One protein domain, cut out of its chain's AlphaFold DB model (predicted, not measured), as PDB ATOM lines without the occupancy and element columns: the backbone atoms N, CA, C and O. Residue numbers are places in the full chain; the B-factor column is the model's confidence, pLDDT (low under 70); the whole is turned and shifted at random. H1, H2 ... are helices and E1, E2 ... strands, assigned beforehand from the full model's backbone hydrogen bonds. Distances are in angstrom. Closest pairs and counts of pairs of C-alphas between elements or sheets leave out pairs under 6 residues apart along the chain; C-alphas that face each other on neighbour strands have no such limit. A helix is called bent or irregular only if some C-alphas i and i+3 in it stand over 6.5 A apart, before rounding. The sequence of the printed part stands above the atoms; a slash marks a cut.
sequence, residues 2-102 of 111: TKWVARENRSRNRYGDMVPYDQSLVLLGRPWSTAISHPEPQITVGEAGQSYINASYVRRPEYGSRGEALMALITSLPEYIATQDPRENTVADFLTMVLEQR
ATOM      1  N   THR A   2     112.678 145.632 172.723       85.25
ATOM      2  CA  THR A   2     112.561 144.993 171.406       85.25
ATOM      3  C   THR A   2     111.226 145.247 170.724       85.25
ATOM      4  O   THR A   2     111.212 145.508 169.530       85.25
ATOM      5  N   LYS A   3     110.104 145.295 171.458       89.88
ATOM      6  CA  LYS A   3     108.796 145.657 170.871       89.88
ATOM      7  C   LYS A   3     108.804 147.018 170.163       89.88
ATOM      8  O   LYS A   3     108.158 147.165 169.132       89.88
ATOM      9  N   TRP A   4     109.517 148.007 170.703       90.94
ATOM     10  CA  TRP A   4     109.626 149.337 170.092       90.94
ATOM     11  C   TRP A   4     110.570 149.312 168.893       90.94
ATOM     12  O   TRP A   4     110.178 149.711 167.800       90.94
ATOM     13  N   VAL A   5     111.761 148.743 169.082       92.25
ATOM     14  CA  VAL A   5     112.790 148.602 168.041       92.25
ATOM     15  C   VAL A   5     112.266 147.833 166.825       92.25
ATOM     16  O   VAL A   5     112.450 148.257 165.688       92.25
ATOM     17  N   ALA A   6     111.560 146.725 167.051       91.81
ATOM     18  CA  ALA A   6     110.970 145.901 166.003       91.81
ATOM     19  C   ALA A   6     109.828 146.616 165.264       91.81
ATOM     20  O   ALA A   6     109.615 146.382 164.074       91.81
ATOM     21  N   ARG A   7     109.101 147.508 165.951       92.31
ATOM     22  CA  ARG A   7     108.060 148.331 165.329       92.31
ATOM     23  C   ARG A   7     108.658 149.379 164.393       92.31
ATOM     24  O   ARG A   7     108.110 149.594 163.317       92.31
ATOM     25  N   GLU A   8     109.772 149.997 164.777       93.31
ATOM     26  CA  GLU A   8     110.519 150.926 163.914       93.31
ATOM     27  C   GLU A   8     111.197 150.192 162.748       93.31
ATOM     28  O   GLU A   8     111.185 150.670 161.618       93.31
ATOM     29  N   ASN A   9     111.675 148.968 162.985       93.25
ATOM     30  CA  ASN A   9     112.298 148.102 161.985       93.25
ATOM     31  C   ASN A   9     111.313 147.114 161.344       93.25
ATOM     32  O   ASN A   9     111.680 145.986 161.009       93.25
ATOM     33  N   ARG A  10     110.049 147.508 161.140       94.56
ATOM     34  CA  ARG A  10     109.000 146.599 160.639       94.56
ATOM     35  C   ARG A  10     109.377 145.914 159.321       94.56
ATOM     36  O   ARG A  10     109.045 144.751 159.121       94.56
ATOM     37  N   SER A  11     110.103 146.605 158.441       95.25
ATOM     38  CA  SER A  11     110.590 146.048 157.171       95.25
ATOM     39  C   SER A  11     111.637 144.944 157.348       95.25
ATOM     40  O   SER A  11     111.799 144.125 156.447       95.25
ATOM     41  N   ARG A  12     112.309 144.858 158.500       96.12
ATOM     42  CA  ARG A  12     113.257 143.782 158.834       96.12
ATOM     43  C   ARG A  12     112.576 142.551 159.444       96.12
ATOM     44  O   ARG A  12     113.202 141.504 159.553       96.12
ATOM     45  N   ASN A  13     111.282 142.635 159.760       96.62
ATOM     46  CA  ASN A  13     110.496 141.537 160.325       96.62
ATOM     47  C   ASN A  13     109.647 140.848 159.260       96.62
ATOM     48  O   ASN A  13     108.915 141.507 158.516       96.62
ATOM     49  N   ARG A  14     109.733 139.519 159.176       95.75
ATOM     50  CA  ARG A  14     108.863 138.725 158.300       95.75
ATOM     51  C   ARG A  14     107.428 138.714 158.830       95.75
ATOM     52  O   ARG A  14     106.502 138.935 158.056       95.75
ATOM     53  N   TYR A  15     107.274 138.582 160.147       94.44
ATOM     54  CA  TYR A  15     106.000 138.675 160.858       94.44
ATOM     55  C   TYR A  15     106.083 139.768 161.926       94.44
ATOM     56  O   TYR A  15     107.042 139.830 162.691       94.44
ATOM     57  N   GLY A  16     105.107 140.678 161.953       90.94
ATOM     58  CA  GLY A  16     105.141 141.845 162.847       90.94
ATOM     59  C   GLY A  16     104.843 141.526 164.315       90.94
ATOM     60  O   GLY A  16     105.135 142.337 165.190       90.94
ATOM     61  N   ASP A  17     104.252 140.366 164.573       91.94
ATOM     62  CA  ASP A  17     103.868 139.835 165.879       91.94
ATOM     63  C   ASP A  17     104.873 138.812 166.436       91.94
ATOM     64  O   ASP A  17     104.838 138.523 167.632       91.94
ATOM     65  N   MET A  18     105.812 138.325 165.614       93.81
ATOM     66  CA  MET A  18     106.892 137.425 166.033       93.81
ATOM     67  C   MET A  18     108.223 138.176 166.084       93.81
ATOM     68  O   MET A  18     108.943 138.298 165.092       93.81
ATOM     69  N   VAL A  19     108.539 138.705 167.263       95.00
ATOM     70  CA  VAL A  19     109.749 139.495 167.518       95.00
ATOM     71  C   VAL A  19     110.551 138.878 168.667       95.00
ATOM     72  O   VAL A  19     109.954 138.247 169.544       95.00
ATOM     73  N   PRO A  20     111.882 139.060 168.696       94.88
ATOM     74  CA  PRO A  20     112.717 138.495 169.744       94.88
ATOM     75  C   PRO A  20     112.385 139.082 171.124       94.88
ATOM     76  O   PRO A  20     111.841 140.185 171.247       94.88
ATOM     77  N   TYR A  21     112.717 138.337 172.177       91.81
ATOM     78  CA  TYR A  21     112.640 138.837 173.548       91.81
ATOM     79  C   TYR A  21     113.836 139.735 173.868       91.81
ATOM     80  O   TYR A  21     114.937 139.522 173.365       91.81
ATOM     81  N   ASP A  22     113.634 140.702 174.767       89.50
ATOM     82  CA  ASP A  22     114.692 141.615 175.224       89.50
ATOM     83  C   ASP A  22     115.894 140.842 175.798       89.50
ATOM     84  O   ASP A  22     117.039 141.190 175.534       89.50
ATOM     85  N   GLN A  23     115.630 139.763 176.540       87.50
ATOM     86  CA  GLN A  23     116.633 138.981 177.269       87.50
ATOM     87  C   GLN A  23     117.482 138.063 176.377       87.50
ATOM     88  O   GLN A  23     118.516 137.559 176.815       87.50
ATOM     89  N   SER A  24     117.035 137.795 175.150       90.50
ATOM     90  CA  SER A  24     117.705 136.884 174.217       90.50
ATOM     91  C   SER A  24     118.087 137.554 172.904       90.50
ATOM     92  O   SER A  24     118.543 136.864 172.000       90.50
ATOM     93  N   LEU A  25     117.903 138.868 172.781       92.31
ATOM     94  CA  LEU A  25     118.105 139.607 171.543       92.31
ATOM     95  C   LEU A  25     119.536 139.448 171.008       92.31
ATOM     96  O   LEU A  25     120.513 139.690 171.721       92.31
ATOM     97  N   VAL A  26     119.651 139.100 169.728       95.31
ATOM     98  CA  VAL A  26     120.910 139.215 168.986       95.31
ATOM     99  C   VAL A  26     120.986 140.612 168.375       95.31
ATOM    100  O   VAL A  26     120.008 141.117 167.825       95.31
ATOM    101  N   LEU A  27     122.155 141.239 168.467       95.31
ATOM    102  CA  LEU A  27     122.436 142.536 167.861       95.31
ATOM    103  C   LEU A  27     123.681 142.419 166.990       95.31
ATOM    104  O   LEU A  27     124.679 141.837 167.417       95.31
ATOM    105  N   LEU A  28     123.623 143.000 165.796       96.31
ATOM    106  CA  LEU A  28     124.790 143.130 164.927       96.31
ATOM    107  C   LEU A  28     125.868 143.982 165.616       96.31
ATOM    108  O   LEU A  28     125.562 144.874 166.412       96.31
ATOM    109  N   GLY A  29     127.138 143.682 165.364       93.75
ATOM    110  CA  GLY A  29     128.278 144.308 166.029       93.75
ATOM    111  C   GLY A  29     128.464 143.899 167.496       93.75
ATOM    112  O   GLY A  29     129.341 144.440 168.170       93.75
ATOM    113  N   ARG A  30     127.661 142.958 168.021       91.94
ATOM    114  CA  ARG A  30     127.771 142.451 169.400       91.94
ATOM    115  C   ARG A  30     127.937 140.927 169.424       91.94
ATOM    116  O   ARG A  30     126.937 140.204 169.384       91.94
ATOM    117  N   PRO A  31     129.173 140.406 169.543       91.94
ATOM    118  CA  PRO A  31     129.399 138.968 169.647       91.94
ATOM    119  C   PRO A  31     128.821 138.404 170.954       91.94
ATOM    120  O   PRO A  31     128.661 139.121 171.948       91.94
ATOM    121  N   TRP A  32     128.562 137.096 170.976       90.69
ATOM    122  CA  TRP A  32     128.018 136.386 172.138       90.69
ATOM    123  C   TRP A  32     128.825 136.617 173.423       90.69
ATOM    124  O   TRP A  32     128.251 136.660 174.510       90.69
ATOM    125  N   SER A  33     130.144 136.810 173.319       90.62
ATOM    126  CA  SER A  33     131.016 137.059 174.471       90.62
ATOM    127  C   SER A  33     130.622 138.338 175.206       90.62
ATOM    128  O   SER A  33     130.530 138.342 176.431       90.62
ATOM    129  N   THR A  34     130.288 139.399 174.470       89.56
ATOM    130  CA  THR A  34     129.787 140.656 175.036       89.56
ATOM    131  C   THR A  34     128.419 140.471 175.689       89.56
ATOM    132  O   THR A  34     128.192 141.006 176.772       89.56
ATOM    133  N   ALA A  35     127.524 139.697 175.066       85.19
ATOM    134  CA  ALA A  35     126.195 139.418 175.615       85.19
ATOM    135  C   ALA A  35     126.257 138.627 176.937       85.19
ATOM    136  O   ALA A  35     125.436 138.840 177.823       85.19
ATOM    137  N   ILE A  36     127.253 137.751 177.098       87.94
ATOM    138  CA  ILE A  36     127.482 137.001 178.341       87.94
ATOM    139  C   ILE A  36     128.122 137.869 179.424       87.94
ATOM    140  O   ILE A  36     127.713 137.796 180.582       87.94
ATOM    141  N   SER A  37     129.123 138.683 179.074       87.31
ATOM    142  CA  SER A  37     129.791 139.567 180.038       87.31
ATOM    143  C   SER A  37     128.879 140.690 180.541       87.31
ATOM    144  O   SER A  37     129.067 141.182 181.652       87.31
ATOM    145  N   HIS A  38     127.882 141.077 179.742       84.38
ATOM    146  CA  HIS A  38     126.922 142.132 180.057       84.38
ATOM    147  C   HIS A  38     125.487 141.656 179.776       84.38
ATOM    148  O   HIS A  38     124.904 142.057 178.768       84.38
ATOM    149  N   PRO A  39     124.908 140.813 180.653       77.19
ATOM    150  CA  PRO A  39     123.582 140.221 180.446       77.19
ATOM    151  C   PRO A  39     122.438 141.241 180.518       77.19
ATOM    152  O   PRO A  39     121.379 141.017 179.940       77.19
ATOM    153  N   GLU A  40     122.663 142.383 181.174       78.50
ATOM    154  CA  GLU A  40     121.781 143.553 181.141       78.50
ATOM    155  C   GLU A  40     122.503 144.717 180.456       78.50
ATOM    156  O   GLU A  40     123.004 145.636 181.112       78.50
ATOM    157  N   PRO A  41     122.648 144.678 179.125       69.25
ATOM    158  CA  PRO A  41     123.358 145.732 178.439       69.25
ATOM    159  C   PRO A  41     122.488 146.999 178.446       69.25
ATOM    160  O   PRO A  41     121.320 146.981 178.058       69.25
ATOM    161  N   GLN A  42     123.073 148.118 178.875       77.69
ATOM    162  CA  GLN A  42     122.445 149.445 178.874       77.69
ATOM    163  C   GLN A  42     122.383 149.990 177.434       77.69
ATOM    164  O   GLN A  42     123.136 150.888 177.069       77.69
ATOM    165  N   ILE A  43     121.563 149.378 176.575       82.44
ATOM    166  CA  ILE A  43     121.457 149.719 175.149       82.44
ATOM    167  C   ILE A  43     120.325 150.716 174.947       82.44
ATOM    168  O   ILE A  43     119.190 150.486 175.371       82.44
ATOM    169  N   THR A  44     120.616 151.812 174.255       86.00
ATOM    170  CA  THR A  44     119.587 152.783 173.878       86.00
ATOM    171  C   THR A  44     118.690 152.240 172.760       86.00
ATOM    172  O   THR A  44     119.096 151.406 171.951       86.00
ATOM    173  N   VAL A  45     117.453 152.742 172.662       85.62
ATOM    174  CA  VAL A  45     116.525 152.359 171.578       85.62
ATOM    175  C   VAL A  45     117.136 152.630 170.196       85.62
ATOM    176  O   VAL A  45     116.985 151.806 169.300       85.62
ATOM    177  N   GLY A  46     117.878 153.733 170.041       86.56
ATOM    178  CA  GLY A  46     118.538 154.091 168.783       86.56
ATOM    179  C   GLY A  46     119.651 153.119 168.383       86.56
ATOM    180  O   GLY A  46     119.680 152.662 167.241       86.56
ATOM    181  N   GLU A  47     120.525 152.744 169.322       87.44
ATOM    182  CA  GLU A  47     121.593 151.761 169.074       87.44
ATOM    183  C   GLU A  47     121.023 150.381 168.735       87.44
ATOM    184  O   GLU A  47     121.467 149.730 167.784       87.44
ATOM    185  N   ALA A  48     120.006 149.948 169.489       88.69
ATOM    186  CA  ALA A  48     119.298 148.703 169.218       88.69
ATOM    187  C   ALA A  48     118.589 148.748 167.857       88.69
ATOM    188  O   ALA A  48     118.565 147.742 167.157       88.69
ATOM    189  N   GLY A  49     118.059 149.911 167.460       91.62
ATOM    190  CA  GLY A  49     117.437 150.158 166.160       91.62
ATOM    191  C   GLY A  49     118.370 149.939 164.980       91.62
ATOM    192  O   GLY A  49     118.002 149.249 164.033       91.62
ATOM    193  N   GLN A  50     119.582 150.487 165.042       92.12
ATOM    194  CA  GLN A  50     120.562 150.371 163.959       92.12
ATOM    195  C   GLN A  50     121.084 148.939 163.808       92.12
ATOM    196  O   GLN A  50     121.208 148.434 162.690       92.12
ATOM    197  N   SER A  51     121.317 148.274 164.940       94.75
ATOM    198  CA  SER A  51     121.921 146.936 165.013       94.75
ATOM    199  C   SER A  51     120.888 145.800 165.001       94.75
ATOM    200  O   SER A  51     121.230 144.648 165.269       94.75
ATOM    201  N   TYR A  52     119.617 146.121 164.746       96.00
ATOM    202  CA  TYR A  52     118.511 145.179 164.866       96.00
ATOM    203  C   TYR A  52     118.558 144.079 163.804       96.00
ATOM    204  O   TYR A  52     118.544 144.369 162.603       96.00
ATOM    205  N   ILE A  53     118.466 142.835 164.273       97.62
ATOM    206  CA  ILE A  53     118.142 141.644 163.491       97.62
ATOM    207  C   ILE A  53     117.095 140.817 164.253       97.62
ATOM    208  O   ILE A  53     117.122 140.743 165.483       97.62
ATOM    209  N   ASN A  54     116.141 140.202 163.546       97.56
ATOM    210  CA  ASN A  54     115.130 139.342 164.170       97.56
ATOM    211  C   ASN A  54     115.711 137.947 164.443       97.56
ATOM    212  O   ASN A  54     115.473 136.992 163.701       97.56
ATOM    213  N   ALA A  55     116.516 137.873 165.499       97.75
ATOM    214  CA  ALA A  55     117.147 136.654 165.967       97.75
ATOM    215  C   ALA A  55     117.269 136.648 167.497       97.75
ATOM    216  O   ALA A  55     117.324 137.698 168.146       97.75
ATOM    217  N   SER A  56     117.301 135.450 168.074       96.25
ATOM    218  CA  SER A  56     117.455 135.216 169.508       96.25
ATOM    219  C   SER A  56     118.532 134.184 169.800       96.25
ATOM    220  O   SER A  56     118.569 133.124 169.179       96.25
ATOM    221  N   TYR A  57     119.343 134.455 170.815       95.81
ATOM    222  CA  TYR A  57     120.174 133.450 171.456       95.81
ATOM    223  C   TYR A  57     119.299 132.414 172.160       95.81
ATOM    224  O   TYR A  57     118.457 132.757 172.994       95.81
ATOM    225  N   VAL A  58     119.536 131.141 171.869       94.94
ATOM    226  CA  VAL A  58     118.866 130.009 172.505       94.94
ATOM    227  C   VAL A  58     119.917 129.172 173.218       94.94
ATOM    228  O   VAL A  58     120.932 128.781 172.645       94.94
ATOM    229  N   ARG A  59     119.662 128.921 174.500       92.69
ATOM    230  CA  ARG A  59     120.516 128.123 175.377       92.69
ATOM    231  C   ARG A  59     119.862 126.775 175.598       92.69
ATOM    232  O   ARG A  59     118.648 126.706 175.808       92.69
ATOM    233  N   ARG A  60     120.655 125.712 175.568       90.31
ATOM    234  CA  ARG A  60     120.187 124.393 175.976       90.31
ATOM    235  C   ARG A  60     119.877 124.418 177.477       90.31
ATOM    236  O   ARG A  60     120.602 125.064 178.231       90.31
ATOM    237  N   PRO A  61     118.835 123.712 177.934       90.12
ATOM    238  CA  PRO A  61     118.610 123.540 179.360       90.12
ATOM    239  C   PRO A  61     119.770 122.767 179.999       90.12
ATOM    240  O   PRO A  61     120.404 121.911 179.370       90.12
ATOM    241  N   GLU A  62     120.027 123.052 181.269       90.00
ATOM    242  CA  GLU A  62     120.848 122.180 182.102       90.00
ATOM    243  C   GLU A  62     119.993 121.001 182.572       90.00
ATOM    244  O   GLU A  62     118.776 121.126 182.690       90.00
ATOM    245  N   TYR A  63     120.606 119.848 182.829       91.19
ATOM    246  CA  TYR A  63     119.880 118.680 183.321       91.19
ATOM    247  C   TYR A  63     120.333 118.342 184.733       91.19
ATOM    248  O   TYR A  63     121.528 118.181 184.989       91.19
ATOM    249  N   GLY A  64     119.366 118.243 185.643       92.12
ATOM    250  CA  GLY A  64     119.610 117.778 187.002       92.12
ATOM    251  C   GLY A  64     119.950 116.287 187.050       92.12
ATOM    252  O   GLY A  64     119.865 115.560 186.058       92.12
ATOM    253  N   SER A  65     120.313 115.803 188.237       93.62
ATOM    254  CA  SER A  65     120.688 114.398 188.452       93.62
ATOM    255  C   SER A  65     119.556 113.399 188.182       93.62
ATOM    256  O   SER A  65     119.827 112.207 188.048       93.62
ATOM    257  N   ARG A  66     118.301 113.858 188.078       95.19
ATOM    258  CA  ARG A  66     117.132 113.035 187.738       95.19
ATOM    259  C   ARG A  66     116.647 113.276 186.305       95.19
ATOM    260  O   ARG A  66     115.579 112.793 185.943       95.19
ATOM    261  N   GLY A  67     117.415 114.005 185.492       93.25
ATOM    262  CA  GLY A  67     117.061 114.338 184.112       93.25
ATOM    263  C   GLY A  67     116.018 115.449 183.983       93.25
ATOM    264  O   GLY A  67     115.468 115.641 182.900       93.25
ATOM    265  N   GLU A  68     115.727 116.192 185.054       93.94
ATOM    266  CA  GLU A  68     114.867 117.369 184.979       93.94
ATOM    267  C   GLU A  68     115.549 118.498 184.197       93.94
ATOM    268  O   GLU A  68     116.731 118.771 184.401       93.94
ATOM    269  N   ALA A  69     114.803 119.165 183.314       93.81
ATOM    270  CA  ALA A  69     115.294 120.343 182.611       93.81
ATOM    271  C   ALA A  69     115.287 121.557 183.553       93.81
ATOM    272  O   ALA A  69     114.249 121.942 184.093       93.81
ATOM    273  N   LEU A  70     116.453 122.166 183.725       93.00
ATOM    274  CA  LEU A  70     116.689 123.380 184.489       93.00
ATOM    275  C   LEU A  70     116.963 124.533 183.523       93.00
ATOM    276  O   LEU A  70     117.555 124.356 182.454       93.00
ATOM    277  N   MET A  71     116.522 125.733 183.896       88.38
ATOM    278  CA  MET A  71     116.787 126.923 183.091       88.38
ATOM    279  C   MET A  71     118.288 127.202 183.039       88.38
ATOM    280  O   MET A  71     118.945 127.262 184.075       88.38
ATOM    281  N   ALA A  72     118.805 127.410 181.831       89.69
ATOM    282  CA  ALA A  72     120.187 127.813 181.635       89.69
ATOM    283  C   ALA A  72     120.443 129.191 182.254       89.69
ATOM    284  O   ALA A  72     119.616 130.102 182.137       89.69
ATOM    285  N   LEU A  73     121.615 129.372 182.862       87.56
ATOM    286  CA  LEU A  73     122.026 130.677 183.366       87.56
ATOM    287  C   LEU A  73     122.192 131.661 182.198       87.56
ATOM    288  O   LEU A  73     122.705 131.295 181.142       87.56
ATOM    289  N   ILE A  74     121.819 132.931 182.376       83.62
ATOM    290  CA  ILE A  74     121.945 133.943 181.308       83.62
ATOM    291  C   ILE A  74     123.398 134.142 180.839       83.62
ATOM    292  O   ILE A  74     123.643 134.508 179.691       83.62
ATOM    293  N   THR A  75     124.368 133.834 181.700       85.69
ATOM    294  CA  THR A  75     125.804 133.886 181.400       85.69
ATOM    295  C   THR A  75     126.348 132.603 180.768       85.69
ATOM    296  O   THR A  75     127.520 132.552 180.403       85.69
ATOM    297  N   SER A  76     125.530 131.557 180.621       88.62
ATOM    298  CA  SER A  76     125.932 130.375 179.860       88.62
ATOM    299  C   SER A  76     126.030 130.705 178.370       88.62
ATOM    300  O   SER A  76     125.297 131.559 177.849       88.62
ATOM    301  N   LEU A  77     126.961 130.022 177.700       88.94
ATOM    302  CA  LEU A  77     127.174 130.142 176.265       88.94
ATOM    303  C   LEU A  77     125.903 129.716 175.518       88.94
ATOM    304  O   LEU A  77     125.492 128.570 175.674       88.94
ATOM    305  N   PRO A  78     125.281 130.588 174.707       92.81
ATOM    306  CA  PRO A  78     124.191 130.154 173.847       92.81
ATOM    307  C   PRO A  78     124.718 129.192 172.782       92.81
ATOM    308  O   PRO A  78     125.611 129.542 172.014       92.81
ATOM    309  N   GLU A  79     124.163 127.980 172.730       93.31
ATOM    310  CA  GLU A  79     124.537 126.994 171.713       93.31
ATOM    311  C   GLU A  79     123.897 127.264 170.352       93.31
ATOM    312  O   GLU A  79     124.421 126.823 169.329       93.31
ATOM    313  N   TYR A  80     122.771 127.979 170.327       96.62
ATOM    314  CA  TYR A  80     122.012 128.198 169.106       96.62
ATOM    315  C   TYR A  80     121.611 129.660 168.948       96.62
ATOM    316  O   TYR A  80     121.450 130.411 169.914       96.62
ATOM    317  N   ILE A  81     121.384 130.043 167.696       97.62
ATOM    318  CA  ILE A  81     120.674 131.262 167.336       97.62
ATOM    319  C   ILE A  81     119.441 130.838 166.549       97.62
ATOM    320  O   ILE A  81     119.557 130.189 165.512       97.62
ATOM    321  N   ALA A  82     118.264 131.199 167.049       97.62
ATOM    322  CA  ALA A  82     117.016 131.070 166.312       97.62
ATOM    323  C   ALA A  82     116.741 132.388 165.587       97.62
ATOM    324  O   ALA A  82     116.769 133.450 166.205       97.62
ATOM    325  N   THR A  83     116.482 132.336 164.286       98.00
ATOM    326  CA  THR A  83     116.225 133.517 163.450       98.00
ATOM    327  C   THR A  83     115.088 133.231 162.486       98.00
ATOM    328  O   THR A  83     114.844 132.077 162.138       98.00
ATOM    329  N   GLN A  84     114.391 134.279 162.048       97.06
ATOM    330  CA  GLN A  84     113.451 134.161 160.932       97.06
ATOM    331  C   GLN A  84     114.190 133.834 159.624       97.06
ATOM    332  O   GLN A  84     115.380 134.147 159.492       97.06
ATOM    333  N   ASP A  85     113.449 133.359 158.621       96.50
ATOM    334  CA  ASP A  85     113.939 133.315 157.243       96.50
ATOM    335  C   ASP A  85     114.313 134.727 156.778       96.50
ATOM    336  O   ASP A  85     113.442 135.622 156.796       96.50
ATOM    337  N   PRO A  86     115.571 134.950 156.344       96.88
ATOM    338  CA  PRO A  86     116.004 136.247 155.862       96.88
ATOM    339  C   PRO A  86     115.050 136.780 154.793       96.88
ATOM    340  O   PRO A  86     114.522 136.051 153.948       96.88
ATOM    341  N   ARG A  87     114.774 138.078 154.856       95.75
ATOM    342  CA  ARG A  87     114.097 138.799 153.779       95.75
ATOM    343  C   ARG A  87     115.153 139.277 152.793       95.75
ATOM    344  O   ARG A  87     116.321 139.385 153.155       95.75
ATOM    345  N   GLU A  88     114.735 139.648 151.588       96.56
ATOM    346  CA  GLU A  88     115.634 140.210 150.568       96.56
ATOM    347  C   GLU A  88     116.499 141.355 151.122       96.56
ATOM    348  O   GLU A  88     117.702 141.411 150.887       96.56
ATOM    349  N   ASN A  89     115.907 142.222 151.948       97.06
ATOM    350  CA  ASN A  89     116.577 143.366 152.562       97.06
ATOM    351  C   ASN A  89     117.353 143.049 153.854       97.06
ATOM    352  O   ASN A  89     117.913 143.971 154.435       97.06
ATOM    353  N   THR A  90     117.372 141.798 154.327       98.00
ATOM    354  CA  THR A  90     118.089 141.389 155.553       98.00
ATOM    355  C   THR A  90     119.081 140.247 155.313       98.00
ATOM    356  O   THR A  90     119.589 139.671 156.272       98.00
ATOM    357  N   VAL A  91     119.367 139.883 154.054       98.38
ATOM    358  CA  VAL A  91     120.353 138.832 153.728       98.38
ATOM    359  C   VAL A  91     121.751 139.225 154.212       98.38
ATOM    360  O   VAL A  91     122.445 138.414 154.820       98.38
ATOM    361  N   ALA A  92     122.151 140.479 153.987       98.31
ATOM    362  CA  ALA A  92     123.445 140.986 154.440       98.31
ATOM    363  C   ALA A  92     123.551 140.984 155.974       98.31
ATOM    364  O   ALA A  92     124.562 140.540 156.518       98.31
ATOM    365  N   ASP A  93     122.489 141.401 156.666       98.19
ATOM    366  CA  ASP A  93     122.403 141.375 158.129       98.19
ATOM    367  C   ASP A  93     122.540 139.942 158.667       98.19
ATOM    368  O   ASP A  93     123.306 139.694 159.597       98.19
ATOM    369  N   PHE A  94     121.859 138.973 158.046       98.50
ATOM    370  CA  PHE A  94     121.963 137.559 158.409       98.50
ATOM    371  C   PHE A  94     123.392 137.024 158.253       98.50
ATOM    372  O   PHE A  94     123.923 136.410 159.177       98.50
ATOM    373  N   LEU A  95     124.049 137.283 157.118       98.44
ATOM    374  CA  LEU A  95     125.430 136.837 156.896       98.44
ATOM    375  C   LEU A  95     126.423 137.536 157.834       98.44
ATOM    376  O   LEU A  95     127.381 136.914 158.291       98.44
ATOM    377  N   THR A  96     126.168 138.804 158.167       98.19
ATOM    378  CA  THR A  96     126.951 139.555 159.158       98.19
ATOM    379  C   THR A  96     126.835 138.904 160.531       98.19
ATOM    380  O   THR A  96     127.852 138.611 161.154       98.19
ATOM    381  N   MET A  97     125.614 138.572 160.962       98.19
ATOM    382  CA  MET A  97     125.382 137.836 162.205       98.19
ATOM    383  C   MET A  97     126.124 136.492 162.211       98.19
ATOM    384  O   MET A  97     126.820 136.190 163.175       98.19
ATOM    385  N   VAL A  98     126.022 135.696 161.144       98.19
ATOM    386  CA  VAL A  98     126.719 134.399 161.031       98.19
ATOM    387  C   VAL A  98     128.231 134.561 161.221       98.19
ATOM    388  O   VAL A  98     128.846 133.792 161.965       98.19
ATOM    389  N   LEU A  99     128.826 135.573 160.584       97.88
ATOM    390  CA  LEU A  99     130.259 135.852 160.670       97.88
ATOM    391  C   LEU A  99     130.676 136.311 162.074       97.88
ATOM    392  O   LEU A  99     131.615 135.759 162.651       97.88
ATOM    393  N   GLU A 100     129.982 137.302 162.634       96.81
ATOM    394  CA  GLU A 100     130.295 137.883 163.945       96.81
ATOM    395  C   GLU A 100     130.141 136.870 165.081       96.81
ATOM    396  O   GLU A 100     130.969 136.820 165.994       96.81
ATOM    397  N   GLN A 101     129.106 136.029 165.000       96.31
ATOM    398  CA  GLN A 101     128.833 134.979 165.982       96.31
ATOM    399  C   GLN A 101     129.638 133.703 165.731       96.31
ATOM    400  O   GLN A 101     129.610 132.788 166.554       96.31
ATOM    401  N   ARG A 102     130.403 133.656 164.631       95.88
ATOM    402  CA  ARG A 102     131.238 132.521 164.222       95.88
ATOM    403  C   ARG A 102     130.437 131.221 164.113       95.88
ATOM    404  O   ARG A 102     130.901 130.171 164.555       95.88
TER     405      ARG A 102
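Overview. This is residues 2 to 102 of the 111 residues of the protein "Tyrosine-protein phosphatase domain-containing protein" of Taenia asiatica (UniProt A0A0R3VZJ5). A small three-stranded sheet has one long helix, H4, packed slantwise over one of its faces, while two short helices, H1 and H3, meet near the end of the sheet where E2 begins. H2 stands near E1, and the long loop between E2 and E3 reaches away from this body as an arm whose residues 62 to 70 stick out and make much of the length. The 101 printed residues hold four named helices and three named strands, in the order H1 E1 H2 H3 E2 E3 H4; the sheet, in the order E1 - E2 - E3, is antiparallel. The class is mixed, helices and strands, with 46 residues in named elements, under half of those printed. The whole is compact, with a radius of gyration of the C-alphas of 14.3 A, yet elongated, spanning 46 by 27 by 26 A.

Arrangement. H1, residues 2 to 8, touches H3, residues 45 to 50, at a steep tilt of 61 degrees, the same way; their closest C-alphas are those of Val 5 and Gly 49, 5.2 A apart. E1, residues 25 to 27, is an edge strand and the antiparallel neighbour of E2, residues 52 to 58, with N 26 and O 55 within hydrogen-bond range at 3.1 A. H2, residues 32 to 37, touches no helix; H1, H2 and H3 are on the sheet but each only grazes it. E2 and E3, residues 80 to 83, form an antiparallel hairpin at 143 degrees, with N 56 and O 82 at 2.8 A and N 80 and O 58 at 3.1 A, within hydrogen-bond range. H4, residues 88 to 100, makes two layers with the sheet, a helix on one face of it, at a height over the sheet of 9.3 A. It lies over E2 and only just over E1, with 3 C-alphas falling on E1, and runs slantwise to the strands, at 45 degrees to E2 on the local plane. The closest C-alphas of E2 and H4 are those of Ile 53 and Asp 93, 6.9 A apart. In H1, H2 and H3 every O i to N i+4 pair is within hydrogen-bond range; in H4, 7 of 9 are.

Along the chain. H1 begins at C-alpha 2, (112.561, 144.993, 171.406). E2 measures 17.0 A from C-alpha 52, (118.511, 145.179, 164.866), to C-alpha 58. H4 measures 20.0 A and ends at C-alpha 100, (130.295, 137.883, 163.945); it is irregular, with C-alphas 89 and 92 7.5 A apart.

Size, cuts and confidence. The C-alphas of Arg 66 and Asn 89, the two farthest apart, are 46.5 A from each other. The printed part has no cut. The links H1 to E1 and E2 to E3 are long. The mean pLDDT of the printed part is 92.3, and residue 41 alone is under 70.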